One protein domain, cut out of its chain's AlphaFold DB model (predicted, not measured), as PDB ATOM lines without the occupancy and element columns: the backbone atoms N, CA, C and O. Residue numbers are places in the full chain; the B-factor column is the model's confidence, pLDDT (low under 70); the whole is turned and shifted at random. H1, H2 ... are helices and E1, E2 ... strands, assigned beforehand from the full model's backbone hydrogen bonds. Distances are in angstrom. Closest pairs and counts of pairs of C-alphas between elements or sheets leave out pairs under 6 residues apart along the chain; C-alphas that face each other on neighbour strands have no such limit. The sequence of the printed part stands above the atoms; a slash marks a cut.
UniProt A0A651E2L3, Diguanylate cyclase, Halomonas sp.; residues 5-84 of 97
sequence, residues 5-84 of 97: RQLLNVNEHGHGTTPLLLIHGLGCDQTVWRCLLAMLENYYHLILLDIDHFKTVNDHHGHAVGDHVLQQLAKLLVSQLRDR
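What this domain is: This is residues 5 to 84 of the 97 residues of the protein "Diguanylate cyclase" of Halomonas sp. (UniProt A0A651E2L3). A small three-stranded sheet has the short helix H1 running along it over E3, while the long helix H3 only grazes its E2 edge. The smaller helix H2 lies off the sheet and makes a corner with H3 near that helix's beginning, and residues 79 to 84, of which 79 to 82 belong to H3, stick out. The printed part has 80 residues, with three named helices and three named strands in the order E1, E2, H1, E3, H2, H3; the sheet is mixed, in the order E1, E3, E2. The class is mixed, helices and strands; the whole is compact, with a radius of gyration of the C-alphas of 13.4 A and spans of 38 by 33 by 21 A.

How they stand to each other: In the sheet, the inner strand E3, residues 45 to 50, is parallel to the edge strand E2, residues 19 to 24, at 20 degrees; N 22 and O 47 are 2.8 A apart, within hydrogen-bond range. The other edge strand, E1, residues 11 to 13, is antiparallel to E3 at 159 degrees, with N 46 and O 13 at 2.7 A. H1, residues 31 to 40, is on the sheet over E3, at a height over the sheet of 9.7 A, its local plane resting on just 6 C-alphas. On the local plane it stands at 7 degrees to E3, along the strands; their closest C-alphas, those of Leu 40 and Leu 46, are 7.8 A apart. E2, H1 and E3 form a strand-helix-strand unit, two parallel neighbour strands with a helix between them in the chain, and its crossover is right-handed. H3, residues 63 to 82, only grazes the sheet with residues 70 to 78; its closest C-alphas to E2 are those of Leu 70 and Ile 23, 7.6 A apart. With residues 65 to 66 alone H3 touches H2, residues 54 to 61, at a steep tilt of 49 degrees, opposite ways; the closest C-alphas, those of Asn 58 and Gly 66, are 5.4 A apart. H2 is not on the sheet, and H1 is apart from H2 and H3. In H1, H2 and H3 every O i to N i+4 pair is within hydrogen-bond range.

Where its parts are: E1 begins at C-alpha 11, (208.418, 261.938, 222.777), and is 6.6 A long. E2 measures 16.2 A and E3 16.4 A from first to last C-alpha. H1 measures 14.5 A, H2 10.4 A and H3 28.5 A, with H3 ending at C-alpha 82, (199.774, 268.702, 239.392).

The domain as a whole: The C-alphas farthest apart are those of Thr 17 and His 60, 38.9 A. The printed part has no cut, and no link is long. Mean pLDDT of the printed part is 70.8; residues 5 to 9, 14 to 19, 23 to 33 and 79 to 84 are under 70.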
ATOM      1  N   ARG A   5     197.685 258.129 225.913       47.94
ATOM      2  CA  ARG A   5     199.046 257.876 225.419       47.94
ATOM      3  C   ARG A   5     199.113 257.446 223.948       47.94
ATOM      4  O   ARG A   5     200.126 257.697 223.318       47.94
ATOM      5  N   GLN A   6     198.073 256.807 223.408       50.44
ATOM      6  CA  GLN A   6     198.041 256.331 222.016       50.44
ATOM      7  C   GLN A   6     197.614 257.403 221.003       50.44
ATOM      8  O   GLN A   6     197.664 257.129 219.814       50.44
ATOM      9  N   LEU A   7     197.163 258.577 221.460       56.44
ATOM     10  CA  LEU A   7     196.658 259.667 220.606       56.44
ATOM     11  C   LEU A   7     197.594 260.883 220.546       56.44
ATOM     12  O   LEU A   7     197.349 261.804 219.775       56.44
ATOM     13  N   LEU A   8     198.599 260.926 221.424       61.62
ATOM     14  CA  LEU A   8     199.402 262.123 221.690       61.62
ATOM     15  C   LEU A   8     200.887 261.966 221.337       61.62
ATOM     16  O   LEU A   8     201.676 262.787 221.805       61.62
ATOM     17  N   ASN A   9     201.244 260.909 220.587       66.25
ATOM     18  CA  ASN A   9     202.599 260.553 220.137       66.25
ATOM     19  C   ASN A   9     203.711 261.255 220.953       66.25
ATOM     20  O   ASN A   9     204.348 262.222 220.527       66.25
ATOM     21  N   VAL A  10     203.844 260.802 222.206       70.81
ATOM     22  CA  VAL A  10     204.663 261.452 223.235       70.81
ATOM     23  C   VAL A  10     206.124 261.100 223.009       70.81
ATOM     24  O   VAL A  10     206.477 259.921 223.027       70.81
ATOM     25  N   ASN A  11     206.973 262.110 222.858       70.38
ATOM     26  CA  ASN A  11     208.418 261.938 222.777       70.38
ATOM     27  C   ASN A  11     209.079 262.673 223.944       70.38
ATOM     28  O   ASN A  11     208.787 263.839 224.196       70.38
ATOM     29  N   GLU A  12     209.959 261.989 224.668       71.50
ATOM     30  CA  GLU A  12     210.672 262.537 225.825       71.50
ATOM     31  C   GLU A  12     212.146 262.736 225.455       71.50
ATOM     32  O   GLU A  12     212.781 261.833 224.911       71.50
ATOM     33  N   HIS A  13     212.677 263.931 225.710       71.75
ATOM     34  CA  HIS A  13     214.038 264.329 225.350       71.75
ATOM     35  C   HIS A  13     214.693 265.166 226.455       71.75
ATOM     36  O   HIS A  13     214.018 265.820 227.243       71.75
ATOM     37  N   GLY A  14     216.024 265.224 226.456       68.25
ATOM     38  CA  GLY A  14     216.798 266.094 227.341       68.25
ATOM     39  C   GLY A  14     217.139 265.501 228.705       68.25
ATOM     40  O   GLY A  14     216.637 264.456 229.116       68.25
ATOM     41  N   HIS A  15     218.054 266.181 229.394       68.00
ATOM     42  CA  HIS A  15     218.660 265.723 230.651       68.00
ATOM     43  C   HIS A  15     218.493 266.722 231.805       68.00
ATOM     44  O   HIS A  15     218.975 266.477 232.912       68.00
ATOM     45  N   GLY A  16     217.835 267.860 231.561       63.84
ATOM     46  CA  GLY A  16     217.550 268.844 232.603       63.84
ATOM     47  C   GLY A  16     216.559 268.311 233.642       63.84
ATOM     48  O   GLY A  16     215.823 267.367 233.393       63.84
ATOM     49  N   THR A  17     216.501 268.934 234.817       69.88
ATOM     50  CA  THR A  17     215.537 268.572 235.879       69.88
ATOM     51  C   THR A  17     214.235 269.367 235.804       69.88
ATOM     52  O   THR A  17     213.279 269.064 236.515       69.88
ATOM     53  N   THR A  18     214.188 270.401 234.960       68.00
ATOM     54  CA  THR A  18     213.010 271.259 234.799       68.00
ATOM     55  C   THR A  18     212.183 270.779 233.608       68.00
ATOM     56  O   THR A  18     212.684 270.854 232.483       68.00
ATOM     57  N   PRO A  19     210.939 270.303 233.807       66.12
ATOM     58  CA  PRO A  19     210.104 269.844 232.709       66.12
ATOM     59  C   PRO A  19     209.596 271.017 231.865       66.12
ATOM     60  O   PRO A  19     209.057 271.990 232.393       66.12
ATOM     61  N   LEU A  20     209.729 270.900 230.545       72.56
ATOM     62  CA  LEU A  20     209.160 271.819 229.566       72.56
ATOM     63  C   LEU A  20     208.299 271.025 228.580       72.56
ATOM     64  O   LEU A  20     208.785 270.154 227.862       72.56
ATOM     65  N   LEU A  21     207.005 271.337 228.564       72.19
ATOM     66  CA  LEU A  21     206.027 270.700 227.692       72.19
ATOM     67  C   LEU A  21     205.871 271.502 226.401       72.19
ATOM     68  O   LEU A  21     205.470 272.666 226.429       72.19
ATOM     69  N   LEU A  22     206.145 270.858 225.275       70.56
ATOM     70  CA  LEU A  22     206.019 271.420 223.940       70.56
ATOM     71  C   LEU A  22     204.897 270.674 223.215       70.56
ATOM     72  O   LEU A  22     205.029 269.497 222.889       70.56
ATOM     73  N   ILE A  23     203.769 271.351 222.998       68.50
ATOM     74  CA  ILE A  23     202.638 270.805 222.238       68.50
ATOM     75  C   ILE A  23     202.701 271.379 220.834       68.50
ATOM     76  O   ILE A  23     202.743 272.601 220.673       68.50
ATOM     77  N   HIS A  24     202.674 270.513 219.828       68.50
ATOM     78  CA  HIS A  24     202.597 270.945 218.443       68.50
ATOM     79  C   HIS A  24     201.426 270.302 217.710       68.50
ATOM     80  O   HIS A  24     200.988 269.199 218.025       68.50
ATOM     81  N   GLY A  25     200.892 271.055 216.750       60.53
ATOM     82  CA  GLY A  25     199.731 270.683 215.945       60.53
ATOM     83  C   GLY A  25     199.864 271.151 214.498       60.53
ATOM     84  O   GLY A  25     198.881 271.486 213.846       60.53
ATOM     85  N   LEU A  26     201.081 271.246 213.968       53.91
ATOM     86  CA  LEU A  26     201.268 271.551 212.554       53.91
ATOM     87  C   LEU A  26     202.035 270.410 211.909       53.91
ATOM     88  O   LEU A  26     203.245 270.302 212.059       53.91
ATOM     89  N   GLY A  27     201.319 269.587 211.144       54.09
ATOM     90  CA  GLY A  27     201.884 268.545 210.282       54.09
ATOM     91  C   GLY A  27     202.684 269.091 209.091       54.09
ATOM     92  O   GLY A  27     202.627 268.510 208.013       54.09
ATOM     93  N   CYS A  28     203.377 270.221 209.249       52.00
ATOM     94  CA  CYS A  28     204.205 270.842 208.224       52.00
ATOM     95  C   CYS A  28     205.528 271.307 208.845       52.00
ATOM     96  O   CYS A  28     205.551 272.258 209.619       52.00
ATOM     97  N   ASP A  29     206.599 270.617 208.451       57.75
ATOM     98  CA  ASP A  29     208.017 270.886 208.719       57.75
ATOM     99  C   ASP A  29     208.480 270.835 210.194       57.75
ATOM    100  O   ASP A  29     208.297 271.750 210.994       57.75
ATOM    101  N   GLN A  30     209.157 269.735 210.547       63.22
ATOM    102  CA  GLN A  30     209.735 269.492 211.876       63.22
ATOM    103  C   GLN A  30     211.129 270.125 212.063       63.22
ATOM    104  O   GLN A  30     211.792 269.880 213.075       63.22
ATOM    105  N   THR A  31     211.624 270.929 211.116       66.12
ATOM    106  CA  THR A  31     212.998 271.460 211.175       66.12
ATOM    107  C   THR A  31     213.180 272.411 212.353       66.12
ATOM    108  O   THR A  31     214.195 272.338 213.048       66.12
ATOM    109  N   VAL A  32     212.167 273.235 212.643       68.81
ATOM    110  CA  VAL A  32     212.170 274.125 213.816       68.81
ATOM    111  C   VAL A  32     212.279 273.317 215.108       68.81
ATOM    112  O   VAL A  32     213.055 273.689 215.987       68.81
ATOM    113  N   TRP A  33     211.588 272.176 215.203       69.44
ATOM    114  CA  TRP A  33     211.675 271.296 216.370       69.44
ATOM    115  C   TRP A  33     213.068 270.737 216.559       69.44
ATOM    116  O   TRP A  33     213.582 270.756 217.671       69.44
ATOM    117  N   ARG A  34     213.711 270.296 215.480       70.25
ATOM    118  CA  ARG A  34     215.057 269.724 215.556       70.25
ATOM    119  C   ARG A  34     216.090 270.748 216.033       70.25
ATOM    120  O   ARG A  34     216.962 270.402 216.824       70.25
ATOM    121  N   CYS A  35     215.963 272.004 215.607       71.25
ATOM    122  CA  CYS A  35     216.804 273.097 216.099       71.25
ATOM    123  C   CYS A  35     216.489 273.460 217.557       71.25
ATOM    124  O   CYS A  35     217.406 273.585 218.364       71.25
ATOM    125  N   LEU A  36     215.208 273.594 217.912       71.31
ATOM    126  CA  LEU A  36     214.789 273.963 219.265       71.31
ATOM    127  C   LEU A  36     215.174 272.888 220.295       71.31
ATOM    128  O   LEU A  36     215.681 273.217 221.364       71.31
ATOM    129  N   LEU A  37     214.986 271.609 219.956       74.75
ATOM    130  CA  LEU A  37     215.391 270.465 220.776       74.75
ATOM    131  C   LEU A  37     216.886 270.522 221.095       74.75
ATOM    132  O   LEU A  37     217.250 270.530 222.267       74.75
ATOM    133  N   ALA A  38     217.731 270.665 220.071       75.44
ATOM    134  CA  ALA A  38     219.183 270.735 220.240       75.44
ATOM    135  C   ALA A  38     219.631 271.917 221.121       75.44
ATOM    136  O   ALA A  38     220.632 271.833 221.831       75.44
ATOM    137  N   MET A  39     218.891 273.031 221.106       75.81
ATOM    138  CA  MET A  39     219.200 274.194 221.944       75.81
ATOM    139  C   MET A  39     218.746 274.031 223.400       75.81
ATOM    140  O   MET A  39     219.361 274.609 224.297       75.81
ATOM    141  N   LEU A  40     217.672 273.278 223.653       74.19
ATOM    142  CA  LEU A  40     217.013 273.222 224.961       74.19
ATOM    143  C   LEU A  40     217.290 271.938 225.756       74.19
ATOM    144  O   LEU A  40     217.166 271.960 226.981       74.19
ATOM    145  N   GLU A  41     217.687 270.841 225.106       74.88
ATOM    146  CA  GLU A  41     217.831 269.510 225.726       74.88
ATOM    147  C   GLU A  41     218.850 269.450 226.879       74.88
ATOM    148  O   GLU A  41     218.726 268.624 227.785       74.88
ATOM    149  N   ASN A  42     219.831 270.358 226.882       73.56
ATOM    150  CA  ASN A  42     220.839 270.461 227.941       73.56
ATOM    151  C   ASN A  42     220.332 271.185 229.198       73.56
ATOM    152  O   ASN A  42     220.938 271.071 230.260       73.56
ATOM    153  N   TYR A  43     219.236 271.938 229.089       73.06
ATOM    154  CA  TYR A  43     218.720 272.784 230.169       73.06
ATOM    155  C   TYR A  43     217.381 272.286 230.725       73.06
ATOM    156  O   TYR A  43     217.069 272.543 231.888       73.06
ATOM    157  N   TYR A  44     216.606 271.549 229.926       73.75
ATOM    158  CA  TYR A  44     215.244 271.133 230.262       73.75
ATOM    159  C   TYR A  44     215.019 269.634 230.027       73.75
ATOM    160  O   TYR A  44     215.692 269.012 229.206       73.75
ATOM    161  N   HIS A  45     214.042 269.071 230.741       72.19
ATOM    162  CA  HIS A  45     213.420 267.791 230.409       72.19
ATOM    163  C   HIS A  45     212.249 268.074 229.466       72.19
ATOM    164  O   HIS A  45     211.218 268.606 229.873       72.19
ATOM    165  N   LEU A  46     212.433 267.808 228.184       72.00
ATOM    166  CA  LEU A  46     211.497 268.152 227.127       72.00
ATOM    167  C   LEU A  46     210.477 267.029 226.949       72.00
ATOM    168  O   LEU A  46     210.836 265.886 226.679       72.00
ATOM    169  N   ILE A  47     209.196 267.369 227.054       72.88
ATOM    170  CA  ILE A  47     208.094 266.474 226.695       72.88
ATOM    171  C   ILE A  47     207.454 267.053 225.442       72.88
ATOM    172  O   ILE A  47     206.889 268.145 225.481       72.88
ATOM    173  N   LEU A  48     207.552 266.335 224.332       72.88
ATOM    174  CA  LEU A  48     206.942 266.707 223.068       72.88
ATOM    175  C   LEU A  48     205.656 265.922 222.890       72.88
ATOM    176  O   LEU A  48     205.650 264.693 222.966       72.88
ATOM    177  N   LEU A  49     204.573 266.651 222.651       73.88
ATOM    178  CA  LEU A  49     203.277 266.083 222.331       73.88
ATOM    179  C   LEU A  49     202.918 266.425 220.896       73.88
ATOM    180  O   LEU A  49     202.932 267.595 220.493       73.88
ATOM    181  N   ASP A  50     202.591 265.385 220.150       74.62
ATOM    182  CA  ASP A  50     202.093 265.473 218.790       74.62
ATOM    183  C   ASP A  50     200.667 264.941 218.762       74.62
ATOM    184  O   ASP A  50     200.403 263.812 219.172       74.62
ATOM    185  N   ILE A  51     199.729 265.782 218.344       75.19
ATOM    186  CA  ILE A  51     198.328 265.385 218.270       75.19
ATOM    187  C   ILE A  51     198.089 264.804 216.882       75.19
ATOM    188  O   ILE A  51     197.993 265.540 215.891       75.19
ATOM    189  N   ASP A  52     197.943 263.482 216.828       71.69
ATOM    190  CA  ASP A  52     197.663 262.773 215.585       71.69
ATOM    191  C   ASP A  52     196.447 263.383 214.870       71.69
ATOM    192  O   ASP A  52     195.416 263.691 215.474       71.69
ATOM    193  N   HIS A  53     196.565 263.568 213.553       72.12
ATOM    194  CA  HIS A  53     195.513 264.130 212.695       72.12
ATOM    195  C   HIS A  53     195.017 265.535 213.083       72.12
ATOM    196  O   HIS A  53     193.974 265.976 212.598       72.12
ATOM    197  N   PHE A  54     195.756 266.304 213.884       77.69
ATOM    198  CA  PHE A  54     195.315 267.647 214.269       77.69
ATOM    199  C   PHE A  54     195.192 268.614 213.080       77.69
ATOM    200  O   PHE A  54     194.324 269.488 213.065       77.69
ATOM    201  N   LYS A  55     195.966 268.395 212.008       75.25
ATOM    202  CA  LYS A  55     195.749 269.084 210.729       75.25
ATOM    203  C   LYS A  55     194.331 268.856 210.187       75.25
ATOM    204  O   LYS A  55     193.701 269.803 209.740       75.25
ATOM    205  N   THR A  56     193.802 267.640 210.288       79.44
ATOM    206  CA  THR A  56     192.428 267.314 209.883       79.44
ATOM    207  C   THR A  56     191.395 268.057 210.730       79.44
ATOM    208  O   THR A  56     190.360 268.452 210.203       79.44
ATOM    209  N   VAL A  57     191.668 268.298 212.015       81.62
ATOM    210  CA  VAL A  57     190.807 269.133 212.873       81.62
ATOM    211  C   VAL A  57     190.831 270.585 212.401       81.62
ATOM    212  O   VAL A  57     189.769 271.176 212.212       81.62
ATOM    213  N   ASN A  58     192.018 271.142 212.145       80.12
ATOM    214  CA  ASN A  58     192.159 272.502 211.617       80.12
ATOM    215  C   ASN A  58     191.482 272.671 210.255       80.12
ATOM    216  O   ASN A  58     190.802 273.669 210.034       80.12
ATOM    217  N   ASP A  59     191.638 271.696 209.362       82.38
ATOM    218  CA  ASP A  59     191.085 271.756 208.011       82.38
ATOM    219  C   ASP A  59     189.540 271.668 208.028       82.38
ATOM    220  O   ASP A  59     188.886 272.319 207.216       82.38
ATOM    221  N   HIS A  60     188.936 270.928 208.973       87.81
ATOM    222  CA  HIS A  60     187.473 270.804 209.094       87.81
ATOM    223  C   HIS A  60     186.805 271.893 209.944       87.81
ATOM    224  O   HIS A  60     185.655 272.248 209.684       87.81
ATOM    225  N   HIS A  61     187.481 272.395 210.979       84.75
ATOM    226  CA  HIS A  61     186.876 273.282 211.982       84.75
ATOM    227  C   HIS A  61     187.507 274.679 212.037       84.75
ATOM    228  O   HIS A  61     187.005 275.557 212.740       84.75
ATOM    229  N   GLY A  62     188.579 274.908 211.280       82.56
ATOM    230  CA  GLY A  62     189.334 276.153 211.276       82.56
ATOM    231  C   GLY A  62     190.325 276.262 212.436       82.56
ATOM    232  O   GLY A  62     190.162 275.673 213.507       82.56
ATOM    233  N   HIS A  63     191.358 277.078 212.228       79.75
ATOM    234  CA  HIS A  63     192.464 277.258 213.174       79.75
ATOM    235  C   HIS A  63     192.022 277.718 214.568       79.75
ATOM    236  O   HIS A  63     192.565 277.244 215.556       79.75
ATOM    237  N   ALA A  64     190.996 278.569 214.669       78.31
ATOM    238  CA  ALA A  64     190.499 279.039 215.963       78.31
ATOM    239  C   ALA A  64     189.962 277.895 216.846       78.31
ATOM    240  O   ALA A  64     190.126 277.918 218.067       78.31
ATOM    241  N   VAL A  65     189.341 276.876 216.238       84.25
ATOM    242  CA  VAL A  65     188.890 275.679 216.961       84.25
ATOM    243  C   VAL A  65     190.083 274.809 217.337       84.25
ATOM    244  O   VAL A  65     190.143 274.323 218.464       84.25
ATOM    245  N   GLY A  66     191.063 274.671 216.440       79.12
ATOM    246  CA  GLY A  66     192.338 274.031 216.753       79.12
ATOM    247  C   GLY A  66     193.014 274.638 217.979       79.12
ATOM    248  O   GLY A  66     193.318 273.924 218.935       79.12
ATOM    249  N   ASP A  67     193.179 275.957 218.009       76.12
ATOM    250  CA  ASP A  67     193.786 276.669 219.136       76.12
ATOM    251  C   ASP A  67     193.033 276.401 220.444       76.12
ATOM    252  O   ASP A  67     193.646 276.161 221.487       76.12
ATOM    253  N   HIS A  68     191.697 276.370 220.392       78.81
ATOM    254  CA  HIS A  68     190.888 276.025 221.556       78.81
ATOM    255  C   HIS A  68     191.157 274.593 222.041       78.81
ATOM    256  O   HIS A  68     191.293 274.364 223.245       78.81
ATOM    257  N   VAL A  69     191.284 273.634 221.121       82.38
ATOM    258  CA  VAL A  69     191.631 272.242 221.444       82.38
ATOM    259  C   VAL A  69     193.018 272.158 222.090       82.38
ATOM    260  O   VAL A  69     193.152 271.506 223.127       82.38
ATOM    261  N   LEU A  70     194.027 272.865 221.562       78.38
ATOM    262  CA  LEU A  70     195.370 272.916 222.161       78.38
ATOM    263  C   LEU A  70     195.343 273.488 223.580       78.38
ATOM    264  O   LEU A  70     195.969 272.936 224.486       78.38
ATOM    265  N   GLN A  71     194.584 274.563 223.804       79.12
ATOM    266  CA  GLN A  71     194.446 275.172 225.128       79.12
ATOM    267  C   GLN A  71     193.765 274.235 226.134       79.12
ATOM    268  O   GLN A  71     194.181 274.172 227.293       79.12
ATOM    269  N   GLN A  72     192.720 273.513 225.721       81.69
ATOM    270  CA  GLN A  72     192.048 272.532 226.577       81.69
ATOM    271  C   GLN A  72     192.972 271.355 226.894       81.69
ATOM    272  O   GLN A  72     193.075 270.958 228.054       81.69
ATOM    273  N   LEU A  73     193.703 270.849 225.898       78.75
ATOM    274  CA  LEU A  73     194.680 269.785 226.097       78.75
ATOM    275  C   LEU A  73     195.778 270.214 227.079       78.75
ATOM    276  O   LEU A  73     196.061 269.487 228.027       78.75
ATOM    277  N   ALA A  74     196.342 271.414 226.917       74.00
ATOM    278  CA  ALA A  74     197.337 271.955 227.839       74.00
ATOM    279  C   ALA A  74     196.802 272.033 229.279       74.00
ATOM    280  O   ALA A  74     197.480 271.607 230.215       74.00
ATOM    281  N   LYS A  75     195.566 272.516 229.472       75.50
ATOM    282  CA  LYS A  75     194.919 272.565 230.796       75.50
ATOM    283  C   LYS A  75     194.737 271.174 231.396       75.50
ATOM    284  O   LYS A  75     195.044 270.982 232.572       75.50
ATOM    285  N   LEU A  76     194.270 270.214 230.598       77.12
ATOM    286  CA  LEU A  76     194.105 268.826 231.027       77.12
ATOM    287  C   LEU A  76     195.446 268.231 231.462       77.12
ATOM    288  O   LEU A  76     195.538 267.671 232.550       77.12
ATOM    289  N   LEU A  77     196.502 268.423 230.678       71.81
ATOM    290  CA  LEU A  77     197.839 267.925 231.000       71.81
ATOM    291  C   LEU A  77     198.388 268.551 232.285       71.81
ATOM    292  O   LEU A  77     198.825 267.825 233.171       71.81
ATOM    293  N   VAL A  78     198.287 269.874 232.445       70.62
ATOM    294  CA  VAL A  78     198.690 270.558 233.687       70.62
ATOM    295  C   VAL A  78     197.904 270.037 234.892       70.62
ATOM    296  O   VAL A  78     198.484 269.843 235.959       70.62
ATOM    297  N   SER A  79     196.598 269.790 234.736       68.19
ATOM    298  CA  SER A  79     195.763 269.263 235.822       68.19
ATOM    299  C   SER A  79     196.188 267.856 236.255       68.19
ATOM    300  O   SER A  79     196.246 267.585 237.448       68.19
ATOM    301  N   GLN A  80     196.577 267.003 235.303       66.88
ATOM    302  CA  GLN A  80     197.026 265.635 235.572       66.88
ATOM    303  C   GLN A  80     198.454 265.582 236.134       66.88
ATOM    304  O   GLN A  80     198.786 264.686 236.905       66.88
ATOM    305  N   LEU A  81     199.305 266.541 235.760       62.38
ATOM    306  CA  LEU A  81     200.682 266.626 236.252       62.38
ATOM    307  C   LEU A  81     200.764 267.228 237.663       62.38
ATOM    308  O   LEU A  81     201.623 266.825 238.446       62.38
ATOM    309  N   ARG A  82     199.860 268.151 238.025       54.62
ATOM    310  CA  ARG A  82     199.774 268.702 239.392       54.62
ATOM    311  C   ARG A  82     199.420 267.656 240.445       54.62
ATOM    312  O   ARG A  82     199.868 267.793 241.577       54.62
ATOM    313  N   ASP A  83     198.658 266.632 240.074       50.56
ATOM    314  CA  ASP A  83     198.311 265.520 240.966       50.56
ATOM    315  C   ASP A  83     199.470 264.522 241.149       50.56
ATOM    316  O   ASP A  83     199.420 263.676 242.037       50.56
ATOM    317  N   ARG A  84     200.517 264.591 240.307       46.78
ATOM    318  CA  ARG A  84     201.575 263.573 240.294       46.78
ATOM    319  C   ARG A  84     202.998 264.039 240.558       46.78
ATOM    320  O   ARG A  84     203.681 263.242 241.174       46.78
TER     321      ARG A  84